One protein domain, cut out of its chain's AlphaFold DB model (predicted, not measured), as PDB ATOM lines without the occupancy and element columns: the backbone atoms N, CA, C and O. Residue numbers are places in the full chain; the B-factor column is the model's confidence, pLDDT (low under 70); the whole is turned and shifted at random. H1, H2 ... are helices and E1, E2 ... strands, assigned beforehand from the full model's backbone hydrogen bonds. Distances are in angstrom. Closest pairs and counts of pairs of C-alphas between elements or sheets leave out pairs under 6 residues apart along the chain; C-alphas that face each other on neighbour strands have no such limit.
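Overview. This is residues 3 to 95 of the 226 residues of an uncharacterized protein of Flammeovirgaceae bacterium (UniProt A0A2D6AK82). Picture a twisted sheet of four strands, E2, E1, E5 and E6, with a long two-stranded arm, the hairpin E3 and E4, reaching away from one end and a short helix, H1, at the other end. E2 runs on into the arm through E3, and after E4 a long stretch without named elements, residues 43 to 60, leads back past the sheet to H1. The printed part has 93 residues, with six named strands and one named helix in the order E1, E2, E3, E4, H1, E5, E6; it is mostly strand, and both sheets are antiparallel. The whole is extended, a rod spanning 67 by 29 by 17 A with a radius of gyration of the C-alphas of 19.1 A, and the arm makes much of that length.

Along the chain. Find C-alpha 3 at (247.491, 364.832, 217.693), where E1, residues 3 to 7, begins its 13.5 A. E2, residues 10 to 15, covers 16.9 A. Look next at E5, residues 70 to 78, 25.5 A long, and E6, residues 85 to 94, 26.6 A long and ending at C-alpha 94 at (229.921, 356.132, 213.639). In the arm, E3, residues 17 to 25, covers 24.4 A, and E4, residues 33 to 42, starts at C-alpha 33 at (264.940, 349.593, 238.958) and covers 25.5 A. H1, residues 61 to 68, is 10.7 A long.

Arrangement. Start in the sheet, ordered E2, E1, E5, E6, with E2 and E6 as edge strands. In the hairpin of E1 and E2, antiparallel at 169 degrees, look for N 5 and O 12 at 2.9 A. Between E1 and E5, antiparallel at 145 degrees, N 4 and O 76 are 2.8 A apart. The hairpin of E5 and E6 is antiparallel at 163 degrees, with N 73 and O 91 at 2.8 A. E2 runs on into E3 across a break of 1 residue, at 39 degrees, and the two meet only through their link. E3 and E4 form an antiparallel hairpin at 158 degrees, with N 19 and O 40 at 2.9 A; E4 bends by 53 degrees at residue 39. E4 and E6 are only just apart, 8.3 A at their closest. H1 is on the four-stranded sheet but only grazes it with residues 61 to 68; its closest C-alphas to E5 are those of Val 65 and Ile 71, 6.1 A apart. In H1 every O i to N i+4 pair is within hydrogen-bond range.

Size, cuts and confidence. The two C-alphas farthest apart are those of Gly 29 and Trp 57, at 67.4 A. The printed part has no cut, and the link from E4 to H1, 18 residues, is long. Mean pLDDT of the printed part is 80.2; look for values under 70 at residues 23 to 36 and 52 to 58.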
ATOM      1  N   VAL A   3     248.177 365.751 218.603       94.06
ATOM      2  CA  VAL A   3     247.491 364.832 217.693       94.06
ATOM      3  C   VAL A   3     246.767 365.653 216.634       94.06
ATOM      4  O   VAL A   3     246.148 366.671 216.942       94.06
ATOM      5  N   THR A   4     246.894 365.257 215.374       93.62
ATOM      6  CA  THR A   4     246.188 365.872 214.249       93.62
ATOM      7  C   THR A   4     245.216 364.860 213.675       93.62
ATOM      8  O   THR A   4     245.626 363.762 213.310       93.62
ATOM      9  N   LEU A   5     243.942 365.239 213.618       91.19
ATOM     10  CA  LEU A   5     242.884 364.478 212.970       91.19
ATOM     11  C   LEU A   5     242.593 365.121 211.618       91.19
ATOM     12  O   LEU A   5     242.386 366.336 211.551       91.19
ATOM     13  N   GLN A   6     242.581 364.322 210.556       89.00
ATOM     14  CA  GLN A   6     242.353 364.799 209.197       89.00
ATOM     15  C   GLN A   6     241.331 363.928 208.469       89.00
ATOM     16  O   GLN A   6     241.389 362.704 208.512       89.00
ATOM     17  N   THR A   7     240.387 364.556 207.773       84.81
ATOM     18  CA  THR A   7     239.509 363.872 206.816       84.81
ATOM     19  C   THR A   7     239.175 364.836 205.682       84.81
ATOM     20  O   THR A   7     238.667 365.935 205.902       84.81
ATOM     21  N   GLY A   8     239.547 364.486 204.447       78.19
ATOM     22  CA  GLY A   8     239.437 365.404 203.311       78.19
ATOM     23  C   GLY A   8     240.135 366.752 203.567       78.19
ATOM     24  O   GLY A   8     241.343 366.797 203.798       78.19
ATOM     25  N   SER A   9     239.370 367.848 203.505       74.69
ATOM     26  CA  SER A   9     239.839 369.224 203.742       74.69
ATOM     27  C   SER A   9     239.812 369.661 205.209       74.69
ATOM     28  O   SER A   9     240.299 370.746 205.522       74.69
ATOM     29  N   TRP A  10     239.220 368.866 206.099       80.75
ATOM     30  CA  TRP A  10     239.139 369.190 207.515       80.75
ATOM     31  C   TRP A  10     240.370 368.693 208.251       80.75
ATOM     32  O   TRP A  10     240.792 367.545 208.084       80.75
ATOM     33  N   ILE A  11     240.935 369.572 209.072       86.31
ATOM     34  CA  ILE A  11     242.106 369.298 209.895       86.31
ATOM     35  C   ILE A  11     241.873 369.932 211.263       86.31
ATOM     36  O   ILE A  11     241.660 371.142 211.359       86.31
ATOM     37  N   GLN A  12     241.979 369.137 212.324       87.56
ATOM     38  CA  GLN A  12     241.982 369.630 213.698       87.56
ATOM     39  C   GLN A  12     243.243 369.158 214.413       87.56
ATOM     40  O   GLN A  12     243.545 367.968 214.462       87.56
ATOM     41  N   THR A  13     243.977 370.105 214.992       92.19
ATOM     42  CA  THR A  13     245.141 369.815 215.832       92.19
ATOM     43  C   THR A  13     244.771 370.004 217.296       92.19
ATOM     44  O   THR A  13     244.281 371.061 217.690       92.19
ATOM     45  N   ILE A  14     245.034 368.983 218.104       93.44
ATOM     46  CA  ILE A  14     244.722 368.932 219.530       93.44
ATOM     47  C   ILE A  14     246.027 368.769 220.306       93.44
ATOM     48  O   ILE A  14     246.895 367.968 219.948       93.44
ATOM     49  N   THR A  15     246.175 369.531 221.387       93.69
ATOM     50  CA  THR A  15     247.299 369.365 222.311       93.69
ATOM     51  C   THR A  15     247.141 368.062 223.078       93.69
ATOM     52  O   THR A  15     246.075 367.769 223.616       93.69
ATOM     53  N   ALA A  16     248.219 367.292 223.147       91.81
ATOM     54  CA  ALA A  16     248.219 365.982 223.765       91.81
ATOM     55  C   ALA A  16     249.271 365.876 224.875       91.81
ATOM     56  O   ALA A  16     250.322 366.528 224.827       91.81
ATOM     57  N   SER A  17     248.995 365.008 225.844       89.44
ATOM     58  CA  SER A  17     249.837 364.746 227.012       89.44
ATOM     59  C   SER A  17     250.557 363.410 226.870       89.44
ATOM     60  O   SER A  17     249.999 362.444 226.347       89.44
ATOM     61  N   GLN A  18     251.798 363.360 227.349       88.00
ATOM     62  CA  GLN A  18     252.584 362.135 227.462       88.00
ATOM     63  C   GLN A  18     252.602 361.681 228.917       88.00
ATOM     64  O   GLN A  18     252.767 362.499 229.820       88.00
ATOM     65  N   HIS A  19     252.480 360.374 229.117       85.50
ATOM     66  CA  HIS A  19     252.463 359.746 230.431       85.50
ATOM     67  C   HIS A  19     253.584 358.722 230.563       85.50
ATOM     68  O   HIS A  19     254.036 358.124 229.582       85.50
ATOM     69  N   GLN A  20     254.011 358.516 231.804       83.31
ATOM     70  CA  GLN A  20     254.848 357.396 232.211       83.31
ATOM     71  C   GLN A  20     253.982 356.480 233.072       83.31
ATOM     72  O   GLN A  20     253.381 356.942 234.041       83.31
ATOM     73  N   VAL A  21     253.875 355.205 232.699       78.25
ATOM     74  CA  VAL A  21     253.025 354.236 233.410       78.25
ATOM     75  C   VAL A  21     253.897 353.136 233.997       78.25
ATOM     76  O   VAL A  21     254.627 352.473 233.267       78.25
ATOM     77  N   GLY A  22     253.822 352.929 235.309       73.12
ATOM     78  CA  GLY A  22     254.521 351.849 236.004       73.12
ATOM     79  C   GLY A  22     254.679 352.126 237.495       73.12
ATOM     80  O   GLY A  22     254.312 353.196 237.983       73.12
ATOM     81  N   THR A  23     255.220 351.152 238.218       65.12
ATOM     82  CA  THR A  23     255.391 351.222 239.672       65.12
ATOM     83  C   THR A  23     256.864 351.424 239.988       65.12
ATOM     84  O   THR A  23     257.714 350.674 239.504       65.12
ATOM     85  N   LYS A  24     257.182 352.419 240.823       64.31
ATOM     86  CA  LYS A  24     258.512 352.512 241.425       64.31
ATOM     87  C   LYS A  24     258.664 351.330 242.385       64.31
ATOM     88  O   LYS A  24     257.900 351.229 243.342       64.31
ATOM     89  N   VAL A  25     259.597 350.421 242.112       62.88
ATOM     90  CA  VAL A  25     259.942 349.348 243.051       62.88
ATOM     91  C   VAL A  25     261.170 349.797 243.830       62.88
ATOM     92  O   VAL A  25     262.300 349.651 243.359       62.88
ATOM     93  N   ASP A  26     260.932 350.371 245.006       64.69
ATOM     94  CA  ASP A  26     261.996 350.725 245.943       64.69
ATOM     95  C   ASP A  26     262.593 349.437 246.522       64.69
ATOM     96  O   ASP A  26     261.925 348.705 247.256       64.69
ATOM     97  N   HIS A  27     263.849 349.141 246.183       59.03
ATOM     98  CA  HIS A  27     264.592 348.050 246.810       59.03
ATOM     99  C   HIS A  27     265.424 348.630 247.962       59.03
ATOM    100  O   HIS A  27     266.287 349.476 247.712       59.03
ATOM    101  N   PRO A  28     265.243 348.184 249.218       57.50
ATOM    102  CA  PRO A  28     266.099 348.633 250.305       57.50
ATOM    103  C   PRO A  28     267.511 348.060 250.100       57.50
ATOM    104  O   PRO A  28     267.749 346.879 250.342       57.50
ATOM    105  N   GLY A  29     268.440 348.900 249.630       67.81
ATOM    106  CA  GLY A  29     269.866 348.572 249.487       67.81
ATOM    107  C   GLY A  29     270.373 348.273 248.068       67.81
ATOM    108  O   GLY A  29     271.499 347.798 247.940       67.81
ATOM    109  N   GLY A  30     269.597 348.549 247.012       62.69
ATOM    110  CA  GLY A  30     270.027 348.392 245.612       62.69
ATOM    111  C   GLY A  30     269.739 349.625 244.750       62.69
ATOM    112  O   GLY A  30     269.025 350.529 245.170       62.69
ATOM    113  N   THR A  31     270.294 349.679 243.535       58.22
ATOM    114  CA  THR A  31     269.927 350.686 242.522       58.22
ATOM    115  C   THR A  31     268.467 350.503 242.110       58.22
ATOM    116  O   THR A  31     268.123 349.459 241.557       58.22
ATOM    117  N   ASP A  32     267.632 351.514 242.369       61.69
ATOM    118  CA  ASP A  32     266.213 351.558 241.996       61.69
ATOM    119  C   ASP A  32     266.015 351.143 240.524       61.69
ATOM    120  O   ASP A  32     266.429 351.843 239.595       61.69
ATOM    121  N   ALA A  33     265.355 350.004 240.293       56.91
ATOM    122  CA  ALA A  33     264.940 349.593 238.958       56.91
ATOM    123  C   ALA A  33     263.647 350.332 238.600       56.91
ATOM    124  O   ALA A  33     262.537 349.926 238.952       56.91
ATOM    125  N   ILE A  34     263.798 351.455 237.905       60.34
ATOM    126  CA  ILE A  34     262.679 352.249 237.416       60.34
ATOM    127  C   ILE A  34     262.020 351.511 236.237       60.34
ATOM    128  O   ILE A  34     262.485 351.594 235.103       60.34
ATOM    129  N   SER A  35     260.934 350.781 236.502       62.41
ATOM    130  CA  SER A  35     260.132 350.115 235.466       62.41
ATOM    131  C   SER A  35     258.947 350.996 235.073       62.41
ATOM    132  O   SER A  35     257.812 350.739 235.471       62.41
ATOM    133  N   PHE A  36     259.209 352.059 234.308       68.94
ATOM    134  CA  PHE A  36     258.152 352.843 233.663       68.94
ATOM    135  C   PHE A  36     258.101 352.536 232.169       68.94
ATOM    136  O   PHE A  36     259.110 352.609 231.468       68.94
ATOM    137  N   MET A  37     256.905 352.246 231.670       71.44
ATOM    138  CA  MET A  37     256.613 352.227 230.248       71.44
ATOM    139  C   MET A  37     256.462 353.672 229.766       71.44
ATOM    140  O   MET A  37     255.622 354.430 230.260       71.44
ATOM    141  N   THR A  38     257.300 354.059 228.808       75.88
ATOM    142  CA  THR A  38     257.159 355.307 228.050       75.88
ATOM    143  C   THR A  38     256.367 355.047 226.766       75.88
ATOM    144  O   THR A  38     256.159 353.901 226.374       75.88
ATOM    145  N   GLY A  39     255.879 356.107 226.118       78.38
ATOM    146  CA  GLY A  39     255.097 355.986 224.877       78.38
ATOM    147  C   GLY A  39     253.583 355.886 225.081       78.38
ATOM    148  O   GLY A  39     252.862 355.571 224.141       78.38
ATOM    149  N   VAL A  40     253.086 356.169 226.290       84.44
ATOM    150  CA  VAL A  40     251.648 356.322 226.543       84.44
ATOM    151  C   VAL A  40     251.255 357.773 226.309       84.44
ATOM    152  O   VAL A  40     251.819 358.696 226.902       84.44
ATOM    153  N   TYR A  41     250.268 357.968 225.445       88.06
ATOM    154  CA  TYR A  41     249.836 359.273 224.975       88.06
ATOM    155  C   TYR A  41     248.325 359.409 225.131       88.06
ATOM    156  O   TYR A  41     247.586 358.448 224.933       88.06
ATOM    157  N   SER A  42     247.858 360.600 225.498       90.56
ATOM    158  CA  SER A  42     246.427 360.878 225.626       90.56
ATOM    159  C   SER A  42     246.086 362.260 225.091       90.56
ATOM    160  O   SER A  42     246.813 363.222 225.348       90.56
ATOM    161  N   ALA A  43     244.936 362.377 224.443       90.75
ATOM    162  CA  ALA A  43     244.352 363.640 224.024       90.75
ATOM    163  C   ALA A  43     242.847 363.609 224.302       90.75
ATOM    164  O   ALA A  43     242.226 362.545 224.312       90.75
ATOM    165  N   SER A  44     242.261 364.777 224.525       90.31
ATOM    166  CA  SER A  44     240.817 364.934 224.677       90.31
ATOM    167  C   SER A  44     240.364 366.057 223.767       90.31
ATOM    168  O   SER A  44     240.996 367.111 223.709       90.31
ATOM    169  N   PHE A  45     239.289 365.816 223.033       88.31
ATOM    170  CA  PHE A  45     238.761 366.754 222.059       88.31
ATOM    171  C   PHE A  45     237.245 366.638 221.987       88.31
ATOM    172  O   PHE A  45     236.659 365.636 222.391       88.31
ATOM    173  N   ALA A  46     236.625 367.686 221.463       85.75
ATOM    174  CA  ALA A  46     235.216 367.715 221.127       85.75
ATOM    175  C   ALA A  46     235.081 368.180 219.676       85.75
ATOM    176  O   ALA A  46     235.821 369.060 219.229       85.75
ATOM    177  N   MET A  47     234.134 367.585 218.955       79.38
ATOM    178  CA  MET A  47     233.773 367.976 217.594       79.38
ATOM    179  C   MET A  47     232.350 368.516 217.615       79.38
ATOM    180  O   MET A  47     231.451 367.878 218.169       79.38
ATOM    181  N   SER A  48     232.142 369.694 217.031       81.50
ATOM    182  CA  SER A  48     230.796 370.249 216.921       81.50
ATOM    183  C   SER A  48     230.027 369.532 215.818       81.50
ATOM    184  O   SER A  48     230.486 369.431 214.683       81.50
ATOM    185  N   SER A  49     228.814 369.084 216.132       78.19
ATOM    186  CA  SER A  49     227.907 368.474 215.158       78.19
ATOM    187  C   SER A  49     227.488 369.447 214.049       78.19
ATOM    188  O   SER A  49     227.183 369.007 212.940       78.19
ATOM    189  N   SER A  50     227.503 370.753 214.336       78.69
ATOM    190  CA  SER A  50     227.158 371.834 213.408       78.69
ATOM    191  C   SER A  50     228.333 372.334 212.566       78.69
ATOM    192  O   SER A  50     228.137 373.218 211.734       78.69
ATOM    193  N   ASP A  51     229.543 371.804 212.770       74.62
ATOM    194  CA  ASP A  51     230.711 372.246 212.014       74.62
ATOM    195  C   ASP A  51     230.580 371.824 210.541       74.62
ATOM    196  O   ASP A  51     230.588 370.637 210.211       74.62
ATOM    197  N   ALA A  52     230.418 372.810 209.659       68.44
ATOM    198  CA  ALA A  52     230.319 372.626 208.213       68.44
ATOM    199  C   ALA A  52     231.688 372.586 207.519       68.44
ATOM    200  O   ALA A  52     231.755 372.351 206.312       68.44
ATOM    201  N   ALA A  53     232.786 372.790 208.257       65.38
ATOM    202  CA  ALA A  53     234.139 372.680 207.718       65.38
ATOM    203  C   ALA A  53     234.559 371.224 207.458       65.38
ATOM    204  O   ALA A  53     235.600 370.994 206.844       65.38
ATOM    205  N   VAL A  54     233.775 370.247 207.937       60.94
ATOM    206  CA  VAL A  54     234.200 368.848 208.040       60.94
ATOM    207  C   VAL A  54     234.394 368.180 206.684       60.94
ATOM    208  O   VAL A  54     235.353 367.437 206.534       60.94
ATOM    209  N   VAL A  55     233.596 368.461 205.655       56.69
ATOM    210  CA  VAL A  55     233.867 367.947 204.302       56.69
ATOM    211  C   VAL A  55     233.226 368.873 203.283       56.69
ATOM    212  O   VAL A  55     232.160 369.439 203.515       56.69
ATOM    213  N   SER A  56     233.916 368.997 202.149       56.75
ATOM    214  CA  SER A  56     233.467 369.560 200.875       56.75
ATOM    215  C   SER A  56     231.934 369.679 200.744       56.75
ATOM    216  O   SER A  56     231.218 368.699 200.953       56.75
ATOM    217  N   TRP A  57     231.464 370.863 200.323       53.84
ATOM    218  CA  TRP A  57     230.071 371.194 199.950       53.84
ATOM    219  C   TRP A  57     229.110 371.702 201.046       53.84
ATOM    220  O   TRP A  57     227.898 371.640 200.857       53.84
ATOM    221  N   GLY A  58     229.601 372.272 202.153       61.56
ATOM    222  CA  GLY A  58     228.758 373.052 203.080       61.56
ATOM    223  C   GLY A  58     227.760 372.234 203.914       61.56
ATOM    224  O   GLY A  58     226.809 372.793 204.454       61.56
ATOM    225  N   THR A  59     227.963 370.919 204.019       71.00
ATOM    226  CA  THR A  59     227.190 370.028 204.895       71.00
ATOM    227  C   THR A  59     227.837 369.927 206.271       71.00
ATOM    228  O   THR A  59     229.059 369.814 206.359       71.00
ATOM    229  N   SER A  60     227.037 369.918 207.341       77.25
ATOM    230  CA  SER A  60     227.568 369.773 208.701       77.25
ATOM    231  C   SER A  60     228.149 368.376 208.950       77.25
ATOM    232  O   SER A  60     227.765 367.399 208.295       77.25
ATOM    233  N   PHE A  61     229.031 368.260 209.949       76.81
ATOM    234  CA  PHE A  61     229.509 366.982 210.489       76.81
ATOM    235  C   PHE A  61     228.354 365.991 210.692       76.81
ATOM    236  O   PHE A  61     228.417 364.835 210.271       76.81
ATOM    237  N   SER A  62     227.259 366.466 211.294       78.12
ATOM    238  CA  SER A  62     226.096 365.638 211.608       78.12
ATOM    239  C   SER A  62     225.332 365.143 210.380       78.12
ATOM    240  O   SER A  62     224.882 363.993 210.375       78.12
ATOM    241  N   ASP A  63     225.224 365.958 209.327       78.50
ATOM    242  CA  ASP A  63     224.530 365.588 208.087       78.50
ATOM    243  C   ASP A  63     225.282 364.485 207.357       78.50
ATOM    244  O   ASP A  63     224.695 363.533 206.838       78.50
ATOM    245  N   MET A  64     226.605 364.579 207.362       78.38
ATOM    246  CA  MET A  64     227.443 363.574 206.743       78.38
ATOM    247  C   MET A  64     227.440 362.258 207.484       78.38
ATOM    248  O   MET A  64     227.140 361.251 206.853       78.38
ATOM    249  N   VAL A  65     227.691 362.254 208.799       82.25
ATOM    250  CA  VAL A  65     227.599 361.026 209.603       82.25
ATOM    251  C   VAL A  65     226.209 360.398 209.428       82.25
ATOM    252  O   VAL A  65     226.078 359.180 209.313       82.25
ATOM    253  N   SER A  66     225.158 361.220 209.322       79.12
ATOM    254  CA  SER A  66     223.797 360.746 209.055       79.12
ATOM    255  C   SER A  66     223.632 360.099 207.673       79.12
ATOM    256  O   SER A  66     222.909 359.103 207.572       79.12
ATOM    257  N   ARG A  67     224.291 360.634 206.634       78.69
ATOM    258  CA  ARG A  67     224.204 360.176 205.237       78.69
ATOM    259  C   ARG A  67     225.109 358.981 204.928       78.69
ATOM    260  O   ARG A  67     224.667 358.067 204.242       78.69
ATOM    261  N   THR A  68     226.355 358.992 205.391       80.69
ATOM    262  CA  THR A  68     227.359 357.951 205.104       80.69
ATOM    263  C   THR A  68     227.344 356.820 206.127       80.69
ATOM    264  O   THR A  68     227.842 355.737 205.842       80.69
ATOM    265  N   GLY A  69     226.766 357.043 207.311       81.69
ATOM    266  CA  GLY A  69     226.734 356.077 208.411       81.69
ATOM    267  C   GLY A  69     227.990 356.105 209.285       81.69
ATOM    268  O   GLY A  69     227.895 355.840 210.480       81.69
ATOM    269  N   SER A  70     229.139 356.490 208.735       86.25
ATOM    270  CA  SER A  70     230.373 356.738 209.484       86.25
ATOM    271  C   SER A  70     231.290 357.727 208.761       86.25
ATOM    272  O   SER A  70     231.139 357.983 207.562       86.25
ATOM    273  N   ILE A  71     232.232 358.305 209.506       86.94
ATOM    274  CA  ILE A  71     233.337 359.122 208.996       86.94
ATOM    275  C   ILE A  71     234.630 358.593 209.605       86.94
ATOM    276  O   ILE A  71     234.724 358.447 210.823       86.94
ATOM    277  N   THR A  72     235.631 358.340 208.767       89.50
ATOM    278  CA  THR A  72     236.971 357.948 209.209       89.50
ATOM    279  C   THR A  72     237.928 359.129 209.070       89.50
ATOM    280  O   THR A  72     237.960 359.812 208.044       89.50
ATOM    281  N   PHE A  73     238.696 359.360 210.127       89.69
ATOM    282  CA  PHE A  73     239.766 360.336 210.215       89.69
ATOM    283  C   PHE A  73     241.106 359.622 210.230       89.69
ATOM    284  O   PHE A  73     241.267 358.608 210.909       89.69
ATOM    285  N   GLU A  74     242.071 360.191 209.530       93.06
ATOM    286  CA  GLU A  74     243.480 359.868 209.686       93.06
ATOM    287  C   GLU A  74     244.004 360.571 210.937       93.06
ATOM    288  O   GLU A  74     243.743 361.755 211.166       93.06
ATOM    289  N   GLU A  75     244.713 359.825 211.773       94.06
ATOM    290  CA  GLU A  75     245.225 360.290 213.054       94.06
ATOM    291  C   GLU A  75     246.753 360.330 213.019       94.06
ATOM    292  O   GLU A  75     247.393 359.319 212.741       94.06
ATOM    293  N   TYR A  76     247.344 361.477 213.358       94.00
ATOM    294  CA  TYR A  76     248.794 361.678 213.391       94.00
ATOM    295  C   TYR A  76     249.250 362.235 214.735       94.00
ATOM    296  O   TYR A  76     248.952 363.381 215.076       94.00
ATOM    297  N   TRP A  77     250.047 361.469 215.477       93.69
ATOM    298  CA  TRP A  77     250.681 361.926 216.713       93.69
ATOM    299  C   TRP A  77     252.090 362.393 216.413       93.69
ATOM    300  O   TRP A  77     252.887 361.646 215.849       93.69
ATOM    301  N   SER A  78     252.416 363.623 216.795       94.38
ATOM    302  CA  SER A  78     253.728 364.205 216.517       94.38
ATOM    303  C   SER A  78     254.212 365.153 217.611       94.38
ATOM    304  O   SER A  78     253.479 365.559 218.526       94.38
ATOM    305  N   SER A  79     255.500 365.480 217.547       91.19
ATOM    306  CA  SER A  79     256.126 366.521 218.352       91.19
ATOM    307  C   SER A  79     255.452 367.875 218.107       91.19
ATOM    308  O   SER A  79     254.789 368.098 217.097       91.19
ATOM    309  N   HIS A  80     255.604 368.812 219.046       88.00
ATOM    310  CA  HIS A  80     254.953 370.124 218.924       88.00
ATOM    311  C   HIS A  80     255.442 370.921 217.697       88.00
ATOM    312  O   HIS A  80     254.689 371.710 217.137       88.00
ATOM    313  N   ASP A  81     256.669 370.659 217.243       89.31
ATOM    314  CA  ASP A  81     257.275 371.230 216.036       89.31
ATOM    315  C   ASP A  81     257.008 370.414 214.754       89.31
ATOM    316  O   ASP A  81     257.514 370.772 213.693       89.31
ATOM    317  N   ARG A  82     256.222 369.326 214.840       87.44
ATOM    318  CA  ARG A  82     255.854 368.416 213.736       87.44
ATOM    319  C   ARG A  82     257.023 367.704 213.047       87.44
ATOM    320  O   ARG A  82     256.821 367.081 212.009       87.44
ATOM    321  N   LYS A  83     258.238 367.765 213.598       89.69
ATOM    322  CA  LYS A  83     259.423 367.130 212.996       89.69
ATOM    323  C   LYS A  83     259.539 365.641 213.306       89.69
ATOM    324  O   LYS A  83     260.209 364.919 212.574       89.69
ATOM    325  N   THR A  84     258.907 365.175 214.378       89.06
ATOM    326  CA  THR A  84     258.957 363.776 214.810       89.06
ATOM    327  C   THR A  84     257.545 363.215 214.901       89.06
ATOM    328  O   THR A  84     256.735 363.713 215.679       89.06
ATOM    329  N   GLY A  85     257.249 362.180 214.112       89.44
ATOM    330  CA  GLY A  85     256.014 361.402 214.216       89.44
ATOM    331  C   GLY A  85     256.167 360.261 215.221       89.44
ATOM    332  O   GLY A  85     257.174 359.557 215.202       89.44
ATOM    333  N   TYR A  86     255.181 360.087 216.096       89.38
ATOM    334  CA  TYR A  86     255.144 359.029 217.110       89.38
ATOM    335  C   TYR A  86     254.196 357.892 216.729       89.38
ATOM    336  O   TYR A  86     254.495 356.731 216.991       89.38
ATOM    337  N   TYR A  87     253.052 358.216 216.120       90.25
ATOM    338  CA  TYR A  87     252.033 357.241 215.737       90.25
ATOM    339  C   TYR A  87     251.190 357.757 214.569       90.25
ATOM    340  O   TYR A  87     250.967 358.965 214.431       90.25
ATOM    341  N   THR A  88     250.711 356.834 213.738       91.81
ATOM    342  CA  THR A  88     249.724 357.098 212.690       91.81
ATOM    343  C   THR A  88     248.660 356.011 212.727       91.81
ATOM    344  O   THR A  88     248.993 354.826 212.780       91.81
ATOM    345  N   GLY A  89     247.394 356.414 212.717       91.56
ATOM    346  CA  GLY A  89     246.256 355.517 212.868       91.56
ATOM    347  C   GLY A  89     244.997 356.060 212.208       91.56
ATOM    348  O   GLY A  89     245.046 356.981 211.393       91.56
ATOM    349  N   SER A  90     243.860 355.471 212.567       91.94
ATOM    350  CA  SER A  90     242.557 355.906 212.078       91.94
ATOM    351  C   SER A  90     241.536 355.946 213.204       91.94
ATOM    352  O   SER A  90     241.391 354.969 213.940       91.94
ATOM    353  N   LEU A  91     240.768 357.027 213.269       89.38
ATOM    354  CA  LEU A  91     239.631 357.181 214.168       89.38
ATOM    355  C   LEU A  91     238.344 357.152 213.344       89.38
ATOM    356  O   LEU A  91     238.160 357.989 212.466       89.38
ATOM    357  N   THR A  92     237.430 356.229 213.634       90.44
ATOM    358  CA  THR A  92     236.120 356.190 212.966       90.44
ATOM    359  C   THR A  92     235.035 356.672 213.915       90.44
ATOM    360  O   THR A  92     234.876 356.140 215.010       90.44
ATOM    361  N   VAL A  93     234.282 357.681 213.483       86.12
ATOM    362  CA  VAL A  93     233.082 358.159 214.166       86.12
ATOM    363  C   VAL A  93     231.872 357.591 213.453       86.12
ATOM    364  O   VAL A  93     231.619 357.888 212.284       86.12
ATOM    365  N   GLU A  94     231.118 356.769 214.165       87.56
ATOM    366  CA  GLU A  94     229.921 356.132 213.639       87.56
ATOM    367  C   GLU A  94     228.670 356.929 213.990       87.56
ATOM    368  O   GLU A  94     228.567 357.596 215.025       87.56
ATOM    369  N   ARG A  95     227.675 356.834 213.113       84.00
ATOM    370  CA  ARG A  95     226.332 357.299 213.406       84.00
ATOM    371  C   ARG A  95     225.784 356.481 214.565       84.00
ATOM    372  O   ARG A  95     225.763 355.256 214.504       84.00
TER     373      ARG A  95